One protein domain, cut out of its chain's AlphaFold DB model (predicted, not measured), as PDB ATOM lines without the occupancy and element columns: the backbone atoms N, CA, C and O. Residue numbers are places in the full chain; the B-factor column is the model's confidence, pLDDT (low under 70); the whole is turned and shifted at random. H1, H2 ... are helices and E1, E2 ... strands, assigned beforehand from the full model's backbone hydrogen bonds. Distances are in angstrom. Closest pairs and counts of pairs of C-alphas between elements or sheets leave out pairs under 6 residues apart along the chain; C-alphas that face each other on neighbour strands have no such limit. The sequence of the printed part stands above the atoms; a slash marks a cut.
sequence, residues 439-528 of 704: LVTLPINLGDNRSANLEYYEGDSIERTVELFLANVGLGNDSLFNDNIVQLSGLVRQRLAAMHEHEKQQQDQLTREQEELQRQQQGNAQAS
ATOM      1  N   LEU A 439     217.052 179.368 218.241       93.06
ATOM      2  CA  LEU A 439     216.409 178.211 217.611       93.06
ATOM      3  C   LEU A 439     216.765 176.906 218.322       93.06
ATOM      4  O   LEU A 439     215.893 176.073 218.544       93.06
ATOM      5  N   VAL A 440     218.037 176.705 218.679       94.38
ATOM      6  CA  VAL A 440     218.498 175.434 219.257       94.38
ATOM      7  C   VAL A 440     219.456 175.668 220.417       94.38
ATOM      8  O   VAL A 440     220.391 176.455 220.307       94.38
ATOM      9  N   THR A 441     219.270 174.900 221.490       95.50
ATOM     10  CA  THR A 441     220.255 174.728 222.564       95.50
ATOM     11  C   THR A 441     220.651 173.256 222.639       95.50
ATOM     12  O   THR A 441     219.805 172.392 222.874       95.50
ATOM     13  N   LEU A 442     221.932 172.955 222.425       94.75
ATOM     14  CA  LEU A 442     222.481 171.599 222.486       94.75
ATOM     15  C   LEU A 442     223.431 171.461 223.682       94.75
ATOM     16  O   LEU A 442     224.470 172.122 223.697       94.75
ATOM     17  N   PRO A 443     223.129 170.598 224.667       93.94
ATOM     18  CA  PRO A 443     224.070 170.305 225.738       93.94
ATOM     19  C   PRO A 443     225.198 169.409 225.208       93.94
ATOM     20  O   PRO A 443     224.964 168.274 224.794       93.94
ATOM     21  N   ILE A 444     226.431 169.911 225.234       94.56
ATOM     22  CA  ILE A 444     227.634 169.185 224.820       94.56
ATOM     23  C   ILE A 444     228.420 168.775 226.066       94.56
ATOM     24  O   ILE A 444     228.768 169.611 226.901       94.56
ATOM     25  N   ASN A 445     228.711 167.482 226.193       92.81
ATOM     26  CA  ASN A 445     229.596 166.963 227.231       92.81
ATOM     27  C   ASN A 445     231.048 167.051 226.743       92.81
ATOM     28  O   ASN A 445     231.386 166.494 225.702       92.81
ATOM     29  N   LEU A 446     231.891 167.765 227.487       91.19
ATOM     30  CA  LEU A 446     233.287 168.042 227.138       91.19
ATOM     31  C   LEU A 446     234.273 167.092 227.849       91.19
ATOM     32  O   LEU A 446     235.483 167.296 227.760       91.19
ATOM     33  N   GLY A 447     233.776 166.084 228.578       85.50
ATOM     34  CA  GLY A 447     234.589 165.222 229.440       85.50
ATOM     35  C   GLY A 447     234.933 165.870 230.788       85.50
ATOM     36  O   GLY A 447     234.615 167.033 231.035       85.50
ATOM     37  N   ASP A 448     235.547 165.104 231.696       87.19
ATOM     38  CA  ASP A 448     235.966 165.558 233.038       87.19
ATOM     39  C   ASP A 448     234.863 166.270 233.847       87.19
ATOM     40  O   ASP A 448     235.112 167.256 234.540       87.19
ATOM     41  N   ASN A 449     233.617 165.789 233.741       87.31
ATOM     42  CA  ASN A 449     232.420 166.398 234.344       87.31
ATOM     43  C   ASN A 449     232.130 167.844 233.894       87.31
ATOM     44  O   ASN A 449     231.419 168.572 234.586       87.31
ATOM     45  N   ARG A 450     232.644 168.275 232.737       89.81
ATOM     46  CA  ARG A 450     232.322 169.574 232.138       89.81
ATOM     47  C   ARG A 450     231.257 169.413 231.059       89.81
ATOM     48  O   ARG A 450     231.368 168.558 230.184       89.81
ATOM     49  N   SER A 451     230.247 170.273 231.086       93.25
ATOM     50  CA  SER A 451     229.260 170.416 230.015       93.25
ATOM     51  C   SER A 451     229.092 171.887 229.650       93.25
ATOM     52  O   SER A 451     229.280 172.771 230.487       93.25
ATOM     53  N   ALA A 452     228.779 172.153 228.387       94.50
ATOM     54  CA  ALA A 452     228.494 173.493 227.888       94.50
ATOM     55  C   ALA A 452     227.332 173.441 226.893       94.50
ATOM     56  O   ALA A 452     227.168 172.455 226.176       94.50
ATOM     57  N   ASN A 453     226.535 174.505 226.850       95.50
ATOM     58  CA  ASN A 453     225.414 174.612 225.927       95.50
ATOM     59  C   ASN A 453     225.860 175.336 224.657       95.50
ATOM     60  O   ASN A 453     226.368 176.454 224.723       95.50
ATOM     61  N   LEU A 454     225.660 174.698 223.510       96.56
ATOM     62  CA  LEU A 454     225.796 175.334 222.209       96.56
ATOM     63  C   LEU A 454     224.450 175.950 221.837       96.56
ATOM     64  O   LEU A 454     223.457 175.238 221.685       96.56
ATOM     65  N   GLU A 455     224.428 177.269 221.696       96.62
ATOM     66  CA  GLU A 455     223.251 178.046 221.317       96.62
ATOM     67  C   GLU A 455     223.346 178.458 219.850       96.62
ATOM     68  O   GLU A 455     224.352 179.027 219.426       96.62
ATOM     69  N   TYR A 456     222.304 178.168 219.074       96.94
ATOM     70  CA  TYR A 456     222.194 178.549 217.671       96.94
ATOM     71  C   TYR A 456     221.004 179.484 217.465       96.94
ATOM     72  O   TYR A 456     219.876 179.163 217.854       96.94
ATOM     73  N   TYR A 457     221.265 180.624 216.829       95.75
ATOM     74  CA  TYR A 457     220.289 181.675 216.566       95.75
ATOM     75  C   TYR A 457     219.913 181.717 215.083       95.75
ATOM     76  O   TYR A 457     220.706 181.377 214.206       95.75
ATOM     77  N   GLU A 458     218.685 182.146 214.806       93.81
ATOM     78  CA  GLU A 458     218.159 182.278 213.447       93.81
ATOM     79  C   GLU A 458     219.018 183.224 212.592       93.81
ATOM     80  O   GLU A 458     219.332 184.343 213.001       93.81
ATOM     81  N   GLY A 459     219.402 182.757 211.400       91.19
ATOM     82  CA  GLY A 459     220.206 183.512 210.433       91.19
ATOM     83  C   GLY A 459     221.725 183.426 210.623       91.19
ATOM     84  O   GLY A 459     222.461 183.859 209.735       91.19
ATOM     85  N   ASP A 460     222.223 182.844 211.718       95.00
ATOM     86  CA  ASP A 460     223.663 182.652 211.905       95.00
ATOM     87  C   ASP A 460     224.188 181.457 211.075       95.00
ATOM     88  O   ASP A 460     223.483 180.476 210.816       95.00
ATOM     89  N   SER A 461     225.462 181.505 210.661       96.56
ATOM     90  CA  SER A 461     226.137 180.341 210.063       96.56
ATOM     91  C   SER A 461     226.384 179.286 211.141       96.56
ATOM     92  O   SER A 461     226.984 179.570 212.182       96.56
ATOM     93  N   ILE A 462     225.944 178.054 210.877       96.44
ATOM     94  CA  ILE A 462     226.093 176.918 211.797       96.44
ATOM     95  C   ILE A 462     227.576 176.661 212.077       96.44
ATOM     96  O   ILE A 462     227.975 176.536 213.233       96.44
ATOM     97  N   GLU A 463     228.407 176.635 211.036       96.75
ATOM     98  CA  GLU A 463     229.843 176.373 211.140       96.75
ATOM     99  C   GLU A 463     230.522 177.455 211.972       96.75
ATOM    100  O   GLU A 463     231.290 177.138 212.878       96.75
ATOM    101  N   ARG A 464     230.179 178.727 211.727       95.00
ATOM    102  CA  ARG A 464     230.738 179.848 212.485       95.00
ATOM    103  C   ARG A 464     230.313 179.824 213.952       95.00
ATOM    104  O   ARG A 464     231.117 180.133 214.826       95.00
ATOM    105  N   THR A 465     229.069 179.439 214.227       96.25
ATOM    106  CA  THR A 465     228.541 179.307 215.594       96.25
ATOM    107  C   THR A 465     229.277 178.208 216.359       96.25
ATOM    108  O   THR A 465     229.727 178.423 217.483       96.25
ATOM    109  N   VAL A 466     229.465 177.045 215.726       97.06
ATOM    110  CA  VAL A 466     230.208 175.911 216.292       97.06
ATOM    111  C   VAL A 466     231.683 176.268 216.503       97.06
ATOM    112  O   VAL A 466     232.243 175.950 217.550       97.06
ATOM    113  N   GLU A 467     232.311 176.958 215.550       96.38
ATOM    114  CA  GLU A 467     233.700 177.418 215.647       96.38
ATOM    115  C   GLU A 467     233.896 178.353 216.852       96.38
ATOM    116  O   GLU A 467     234.801 178.144 217.663       96.38
ATOM    117  N   LEU A 468     233.013 179.348 217.014       95.31
ATOM    118  CA  LEU A 468     233.035 180.275 218.151       95.31
ATOM    119  C   LEU A 468     232.793 179.552 219.479       95.31
ATOM    120  O   LEU A 468     233.481 179.827 220.460       95.31
ATOM    121  N   PHE A 469     231.856 178.603 219.509       97.19
ATOM    122  CA  PHE A 469     231.609 177.768 220.679       97.19
ATOM    123  C   PHE A 469     232.862 176.976 221.078       97.19
ATOM    124  O   PHE A 469     233.294 177.062 222.227       97.19
ATOM    125  N   LEU A 470     233.486 176.262 220.134       95.81
ATOM    126  CA  LEU A 470     234.691 175.462 220.375       95.81
ATOM    127  C   LEU A 470     235.880 176.322 220.824       95.81
ATOM    128  O   LEU A 470     236.615 175.933 221.735       95.81
ATOM    129  N   ALA A 471     236.047 177.509 220.237       94.94
ATOM    130  CA  ALA A 471     237.049 178.472 220.680       94.94
ATOM    131  C   ALA A 471     236.799 178.925 222.130       94.94
ATOM    132  O   ALA A 471     237.729 178.921 222.939       94.94
ATOM    133  N   ASN A 472     235.546 179.231 222.483       95.69
ATOM    134  CA  ASN A 472     235.162 179.689 223.822       95.69
ATOM    135  C   ASN A 472     235.348 178.618 224.907       95.69
ATOM    136  O   ASN A 472     235.729 178.949 226.028       95.69
ATOM    137  N   VAL A 473     235.128 177.339 224.591       95.44
ATOM    138  CA  VAL A 473     235.355 176.232 225.543       95.44
ATOM    139  C   VAL A 473     236.822 175.779 225.616       95.44
ATOM    140  O   VAL A 473     237.146 174.850 226.354       95.44
ATOM    141  N   GLY A 474     237.725 176.445 224.883       94.38
ATOM    142  CA  GLY A 474     239.167 176.185 224.909       94.38
ATOM    143  C   GLY A 474     239.642 175.061 223.983       94.38
ATOM    144  O   GLY A 474     240.779 174.617 224.114       94.38
ATOM    145  N   LEU A 475     238.808 174.613 223.039       93.50
ATOM    146  CA  LEU A 475     239.130 173.561 222.063       93.50
ATOM    147  C   LEU A 475     239.630 174.109 220.714       93.50
ATOM    148  O   LEU A 475     239.895 173.336 219.798       93.50
ATOM    149  N   GLY A 476     239.805 175.429 220.585       90.75
ATOM    150  CA  GLY A 476     240.206 176.094 219.335       90.75
ATOM    151  C   GLY A 476     241.569 175.687 218.754       90.75
ATOM    152  O   GLY A 476     241.798 175.865 217.564       90.75
ATOM    153  N   ASN A 477     242.470 175.139 219.576       93.12
ATOM    154  CA  ASN A 477     243.823 174.733 219.165       93.12
ATOM    155  C   ASN A 477     244.000 173.207 219.086       93.12
ATOM    156  O   ASN A 477     245.127 172.730 218.951       93.12
ATOM    157  N   ASP A 478     242.924 172.431 219.235       92.94
ATOM    158  CA  ASP A 478     243.002 170.974 219.169       92.94
ATOM    159  C   ASP A 478     243.317 170.520 217.733       92.94
ATOM    160  O   ASP A 478     242.779 171.044 216.759       92.94
ATOM    161  N   SER A 479     244.163 169.500 217.588       93.25
ATOM    162  CA  SER A 479     244.374 168.809 216.312       93.25
ATOM    163  C   SER A 479     243.075 168.266 215.698       93.25
ATOM    164  O   SER A 479     242.980 168.160 214.478       93.25
ATOM    165  N   LEU A 480     242.071 167.976 216.534       92.56
ATOM    166  CA  LEU A 480     240.742 167.505 216.137       92.56
ATOM    167  C   LEU A 480     239.732 168.643 215.922       92.56
ATOM    168  O   LEU A 480     238.549 168.379 215.717       92.56
ATOM    169  N   PHE A 481     240.152 169.911 215.969       92.56
ATOM    170  CA  PHE A 481     239.247 171.063 215.889       92.56
ATOM    171  C   PHE A 481     238.347 171.033 214.646       92.56
ATOM    172  O   PHE A 481     237.132 171.179 214.762       92.56
ATOM    173  N   ASN A 482     238.918 170.767 213.468       92.38
ATOM    174  CA  ASN A 482     238.150 170.697 212.220       92.38
ATOM    175  C   ASN A 482     237.154 169.526 212.215       92.38
ATOM    176  O   ASN A 482     236.020 169.692 211.764       92.38
ATOM    177  N   ASP A 483     237.540 168.371 212.758       93.69
ATOM    178  CA  ASP A 483     236.660 167.202 212.847       93.69
ATOM    179  C   ASP A 483     235.499 167.463 213.815       93.69
ATOM    180  O   ASP A 483     234.347 167.150 213.512       93.69
ATOM    181  N   ASN A 484     235.776 168.128 214.941       91.25
ATOM    182  CA  ASN A 484     234.765 168.542 215.911       91.25
ATOM    183  C   ASN A 484     233.786 169.568 215.318       91.25
ATOM    184  O   ASN A 484     232.588 169.478 215.588       91.25
ATOM    185  N   ILE A 485     234.252 170.500 214.472       94.94
ATOM    186  CA  ILE A 485     233.363 171.421 213.744       94.94
ATOM    187  C   ILE A 485     232.408 170.636 212.847       94.94
ATOM    188  O   ILE A 485     231.200 170.879 212.877       94.94
ATOM    189  N   VAL A 486     232.916 169.683 212.062       94.62
ATOM    190  CA  VAL A 486     232.088 168.880 211.148       94.62
ATOM    191  C   VAL A 486     231.074 168.033 211.922       94.62
ATOM    192  O   VAL A 486     229.901 167.989 211.553       94.62
ATOM    193  N   GLN A 487     231.483 167.408 213.026       93.06
ATOM    194  CA  GLN A 487     230.589 166.587 213.846       93.06
ATOM    195  C   GLN A 487     229.493 167.417 214.527       93.06
ATOM    196  O   GLN A 487     228.310 167.084 214.426       93.06
ATOM    197  N   LEU A 488     229.861 168.519 215.188       93.12
ATOM    198  CA  LEU A 488     228.901 169.365 215.898       93.12
ATOM    199  C   LEU A 488     227.980 170.122 214.936       93.12
ATOM    200  O   LEU A 488     226.783 170.215 215.198       93.12
ATOM    201  N   SER A 489     228.484 170.602 213.794       95.25
ATOM    202  CA  SER A 489     227.628 171.195 212.754       95.25
ATOM    203  C   SER A 489     226.645 170.172 212.177       95.25
ATOM    204  O   SER A 489     225.479 170.504 211.961       95.25
ATOM    205  N   GLY A 490     227.064 168.912 212.013       93.31
ATOM    206  CA  GLY A 490     226.182 167.799 211.663       93.31
ATOM    207  C   GLY A 490     225.051 167.599 212.674       93.31
ATOM    208  O   GLY A 490     223.889 167.502 212.279       93.31
ATOM    209  N   LEU A 491     225.363 167.624 213.975       93.69
ATOM    210  CA  LEU A 491     224.363 167.518 215.044       93.69
ATOM    211  C   LEU A 491     223.393 168.707 215.071       93.69
ATOM    212  O   LEU A 491     222.187 168.502 215.216       93.69
ATOM    213  N   VAL A 492     223.884 169.937 214.889       95.19
ATOM    214  CA  VAL A 492     223.028 171.137 214.815       95.19
ATOM    215  C   VAL A 492     222.075 171.039 213.621       95.19
ATOM    216  O   VAL A 492     220.872 171.228 213.787       95.19
ATOM    217  N   ARG A 493     222.575 170.665 212.435       96.44
ATOM    218  CA  ARG A 493     221.746 170.462 211.232       96.44
ATOM    219  C   ARG A 493     220.706 169.362 211.428       96.44
ATOM    220  O   ARG A 493     219.553 169.550 211.054       96.44
ATOM    221  N   GLN A 494     221.088 168.241 212.041       94.12
ATOM    222  CA  GLN A 494     220.161 167.152 212.351       94.12
ATOM    223  C   GLN A 494     219.050 167.621 213.297       94.12
ATOM    224  O   GLN A 494     217.881 167.306 213.084       94.12
ATOM    225  N   ARG A 495     219.395 168.399 214.330       92.88
ATOM    226  CA  ARG A 495     218.414 168.922 215.284       92.88
ATOM    227  C   ARG A 495     217.483 169.954 214.650       92.88
ATOM    228  O   ARG A 495     216.287 169.913 214.920       92.88
ATOM    229  N   LEU A 496     218.009 170.829 213.793       94.12
ATOM    230  CA  LEU A 496     217.210 171.780 213.016       94.12
ATOM    231  C   LEU A 496     216.245 171.055 212.071       94.12
ATOM    232  O   LEU A 496     215.062 171.373 212.066       94.12
ATOM    233  N   ALA A 497     216.710 170.034 211.345       93.12
ATOM    234  CA  ALA A 497     215.852 169.235 210.470       93.12
ATOM    235  C   ALA A 497     214.703 168.564 211.245       93.12
ATOM    236  O   ALA A 497     213.557 168.633 210.813       93.12
ATOM    237  N   ALA A 498     214.993 167.995 212.421       89.94
ATOM    238  CA  ALA A 498     213.974 167.386 213.275       89.94
ATOM    239  C   ALA A 498     212.936 168.403 213.789       89.94
ATOM    240  O   ALA A 498     211.754 168.082 213.867       89.94
ATOM    241  N   MET A 499     213.350 169.633 214.122       91.38
ATOM    242  CA  MET A 499     212.398 170.687 214.500       91.38
ATOM    243  C   MET A 499     211.533 171.139 213.326       91.38
ATOM    244  O   MET A 499     210.329 171.273 213.502       91.38
ATOM    245  N   HIS A 500     212.112 171.325 212.137       89.50
ATOM    246  CA  HIS A 500     211.341 171.671 210.939       89.50
ATOM    247  C   HIS A 500     210.325 170.577 210.581       89.50
ATOM    248  O   HIS A 500     209.208 170.879 210.170       89.50
ATOM    249  N   GLU A 501     210.690 169.304 210.747       88.94
ATOM    250  CA  GLU A 501     209.769 168.187 210.538       88.94
ATOM    251  C   GLU A 501     208.623 168.197 211.560       88.94
ATOM    252  O   GLU A 501     207.469 168.014 211.182       88.94
ATOM    253  N   HIS A 502     208.919 168.492 212.829       86.81
ATOM    254  CA  HIS A 502     207.903 168.643 213.870       86.81
ATOM    255  C   HIS A 502     206.973 169.841 213.617       86.81
ATOM    256  O   HIS A 502     205.759 169.718 213.754       86.81
ATOM    257  N   GLU A 503     207.511 170.994 213.212       85.75
ATOM    258  CA  GLU A 503     206.719 172.183 212.869       85.75
ATOM    259  C   GLU A 503     205.819 171.918 211.658       85.75
ATOM    260  O   GLU A 503     204.632 172.237 211.686       85.75
ATOM    261  N   LYS A 504     206.338 171.224 210.638       87.19
ATOM    262  CA  LYS A 504     205.542 170.782 209.490       87.19
ATOM    263  C   LYS A 504     204.415 169.832 209.907       87.19
ATOM    264  O   LYS A 504     203.290 170.010 209.459       87.19
ATOM    265  N   GLN A 505     204.684 168.861 210.782       83.94
ATOM    266  CA  GLN A 505     203.648 167.960 211.305       83.94
ATOM    267  C   GLN A 505     202.577 168.717 212.100       83.94
ATOM    268  O   GLN A 505     201.392 168.419 211.968       83.94
ATOM    269  N   GLN A 506     202.977 169.717 212.888       83.75
ATOM    270  CA  GLN A 506     202.053 170.555 213.647       83.75
ATOM    271  C   GLN A 506     201.203 171.443 212.726       83.75
ATOM    272  O   GLN A 506     200.009 171.612 212.958       83.75
ATOM    273  N   GLN A 507     201.787 171.965 211.648       84.94
ATOM    274  CA  GLN A 507     201.061 172.752 210.657       84.94
ATOM    275  C   GLN A 507     200.124 171.890 209.801       84.94
ATOM    276  O   GLN A 507     199.004 172.311 209.519       84.94
ATOM    277  N   ASP A 508     200.523 170.663 209.458       81.12
ATOM    278  CA  ASP A 508     199.655 169.679 208.805       81.12
ATOM    279  C   ASP A 508     198.492 169.270 209.731       81.12
ATOM    280  O   ASP A 508     197.363 169.128 209.264       81.12
ATOM    281  N   GLN A 509     198.727 169.136 211.044       76.38
ATOM    282  CA  GLN A 509     197.665 168.920 212.037       76.38
ATOM    283  C   GLN A 509     196.708 170.109 212.119       76.38
ATOM    284  O   GLN A 509     195.506 169.906 212.011       76.38
ATOM    285  N   LEU A 510     197.220 171.337 212.230       80.12
ATOM    286  CA  LEU A 510     196.394 172.551 212.246       80.12
ATOM    287  C   LEU A 510     195.597 172.723 210.952       80.12
ATOM    288  O   LEU A 510     194.456 173.173 210.986       80.12
ATOM    289  N   THR A 511     196.178 172.350 209.811       81.06
ATOM    290  CA  THR A 511     195.492 172.391 208.516       81.06
ATOM    291  C   THR A 511     194.388 171.344 208.461       81.06
ATOM    292  O   THR A 511     193.288 171.664 208.032       81.06
ATOM    293  N   ARG A 512     194.630 170.121 208.952       78.62
ATOM    294  CA  ARG A 512     193.590 169.086 209.061       78.62
ATOM    295  C   ARG A 512     192.493 169.479 210.036       78.62
ATOM    296  O   ARG A 512     191.332 169.296 209.713       78.62
ATOM    297  N   GLU A 513     192.842 170.065 211.174       75.38
ATOM    298  CA  GLU A 513     191.884 170.565 212.157       75.38
ATOM    299  C   GLU A 513     191.076 171.738 211.587       75.38
ATOM    300  O   GLU A 513     189.868 171.798 211.781       75.38
ATOM    301  N   GLN A 514     191.689 172.632 210.800       74.25
ATOM    302  CA  GLN A 514     190.970 173.673 210.060       74.25
ATOM    303  C   GLN A 514     190.099 173.113 208.936       74.25
ATOM    304  O   GLN A 514     188.987 173.599 208.753       74.25
ATOM    305  N   GLU A 515     190.563 172.116 208.186       75.88
ATOM    306  CA  GLU A 515     189.765 171.424 207.170       75.88
ATOM    307  C   GLU A 515     188.612 170.648 207.814       75.88
ATOM    308  O   GLU A 515     187.527 170.570 207.241       75.88
ATOM    309  N   GLU A 516     188.804 170.117 209.018       70.62
ATOM    310  CA  GLU A 516     187.793 169.404 209.787       70.62
ATOM    311  C   GLU A 516     186.791 170.365 210.429       70.62
ATOM    312  O   GLU A 516     185.588 170.150 210.313       70.62
ATOM    313  N   LEU A 517     187.244 171.495 210.976       61.28
ATOM    314  CA  LEU A 517     186.398 172.615 211.396       61.28
ATOM    315  C   LEU A 517     185.639 173.206 210.208       61.28
ATOM    316  O   LEU A 517     184.452 173.491 210.334       61.28
ATOM    317  N   GLN A 518     186.261 173.338 209.033       61.78
ATOM    318  CA  GLN A 518     185.562 173.728 207.807       61.78
ATOM    319  C   GLN A 518     184.586 172.648 207.351       61.78
ATOM    320  O   GLN A 518     183.499 172.998 206.912       61.78
ATOM    321  N   ARG A 519     184.891 171.354 207.492       61.91
ATOM    322  CA  ARG A 519     183.944 170.261 207.208       61.91
ATOM    323  C   ARG A 519     182.787 170.222 208.200       61.91
ATOM    324  O   ARG A 519     181.665 169.955 207.785       61.91
ATOM    325  N   GLN A 520     183.013 170.541 209.471       53.00
ATOM    326  CA  GLN A 520     181.966 170.664 210.487       53.00
ATOM    327  C   GLN A 520     181.118 171.929 210.258       53.00
ATOM    328  O   GLN A 520     179.892 171.879 210.357       53.00
ATOM    329  N   GLN A 521     181.731 173.044 209.848       50.69
ATOM    330  CA  GLN A 521     181.021 174.278 209.493       50.69
ATOM    331  C   GLN A 521     180.258 174.154 208.159       50.69
ATOM    332  O   GLN A 521     179.119 174.608 208.059       50.69
ATOM    333  N   GLN A 522     180.817 173.477 207.151       46.50
ATOM    334  CA  GLN A 522     180.144 173.191 205.876       46.50
ATOM    335  C   GLN A 522     179.084 172.086 206.021       46.50
ATOM    336  O   GLN A 522     178.051 172.138 205.353       46.50
ATOM    337  N   GLY A 523     179.266 171.147 206.957       41.53
ATOM    338  CA  GLY A 523     178.266 170.147 207.340       41.53
ATOM    339  C   GLY A 523     177.020 170.750 208.000       41.53
ATOM    340  O   GLY A 523     175.916 170.261 207.774       41.53
ATOM    341  N   ASN A 524     177.157 171.866 208.726       45.53
ATOM    342  CA  ASN A 524     176.030 172.552 209.371       45.53
ATOM    343  C   ASN A 524     175.269 173.541 208.467       45.53
ATOM    344  O   ASN A 524     174.128 173.885 208.774       45.53
ATOM    345  N   ALA A 525     175.828 173.964 207.330       41.59
ATOM    346  CA  ALA A 525     175.138 174.875 206.408       41.59
ATOM    347  C   ALA A 525     174.233 174.162 205.377       41.59
ATOM    348  O   ALA A 525     173.356 174.794 204.788       41.59
ATOM    349  N   GLN A 526     174.389 172.847 205.176       43.00
ATOM    350  CA  GLN A 526     173.465 172.026 204.371       43.00
ATOM    351  C   GLN A 526     172.539 171.122 205.208       43.00
ATOM    352  O   GLN A 526     171.539 170.641 204.675       43.00
ATOM    353  N   ALA A 527     172.800 170.951 206.510       41.75
ATOM    354  CA  ALA A 527     171.966 170.158 207.421       41.75
ATOM    355  C   ALA A 527     170.787 170.921 208.063       41.75
ATOM    356  O   ALA A 527     169.982 170.312 208.762       41.75
ATOM    357  N   SER A 528     170.615 172.221 207.800       48.41
ATOM    358  CA  SER A 528     169.412 172.954 208.230       48.41
ATOM    359  C   SER A 528     168.261 172.883 207.229       48.41
ATOM    360  O   SER A 528     167.226 173.508 207.452       48.41
TER     361      SER A 528
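AT A GLANCE: This is residues 439 to 528 of the 704 residues of the protein "PFU domain-containing protein" of Globisporangium ultimum (strain ATCC 200006 / CBS 805.95 / DAOM BR144) (UniProt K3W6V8). The hairpin E1 and E2, helix H1 and the first part of long helix H2 form a small head, from which residues 500 to 528 stick out as a long arm. The 90 printed residues, of mixed class, hold two strands in an antiparallel sheet, then two helices. The whole is extended, with a radius of gyration of the C-alphas of 21.6 A and spans of 75 by 26 by 16 A.

IN THESE COORDINATES: Find C-alpha 439 at (216.409, 178.211, 217.611), where E1, residues 439 to 447, begins, 25.3 A long; E2, residues 450 to 457, spans 23.1 A. H1, residues 462 to 472, spans 15.3 A; H2, residues 481 to 526, runs 66.8 A to C-alpha 526 at (173.465, 172.026, 204.371).

HOW THE PARTS SIT: Between E1 and E2, N 442 and O 454 are within hydrogen-bond range at 2.8 A. The closest C-alphas of E2 and H1, Leu 454 and Phe 469, are 6.5 A apart; those of E1 and H2, Val 440 and Leu 496, 7.3 A. H1 touches residues 481 to 493 alone of H2, opposite ways at a steep tilt of 49 degrees, closest at C-alphas 463 and 489, 5.9 A. E1 and H1 are apart. Every O i to N i+4 pair is within hydrogen-bond range in H1, and 41 of 42 in H2.

THE WHOLE: The farthest C-alphas, Ser 479 and Ser 528, are 75.5 A apart. The printed part has no cut and no long link; pLDDT is under 70 at residues 517 to 528.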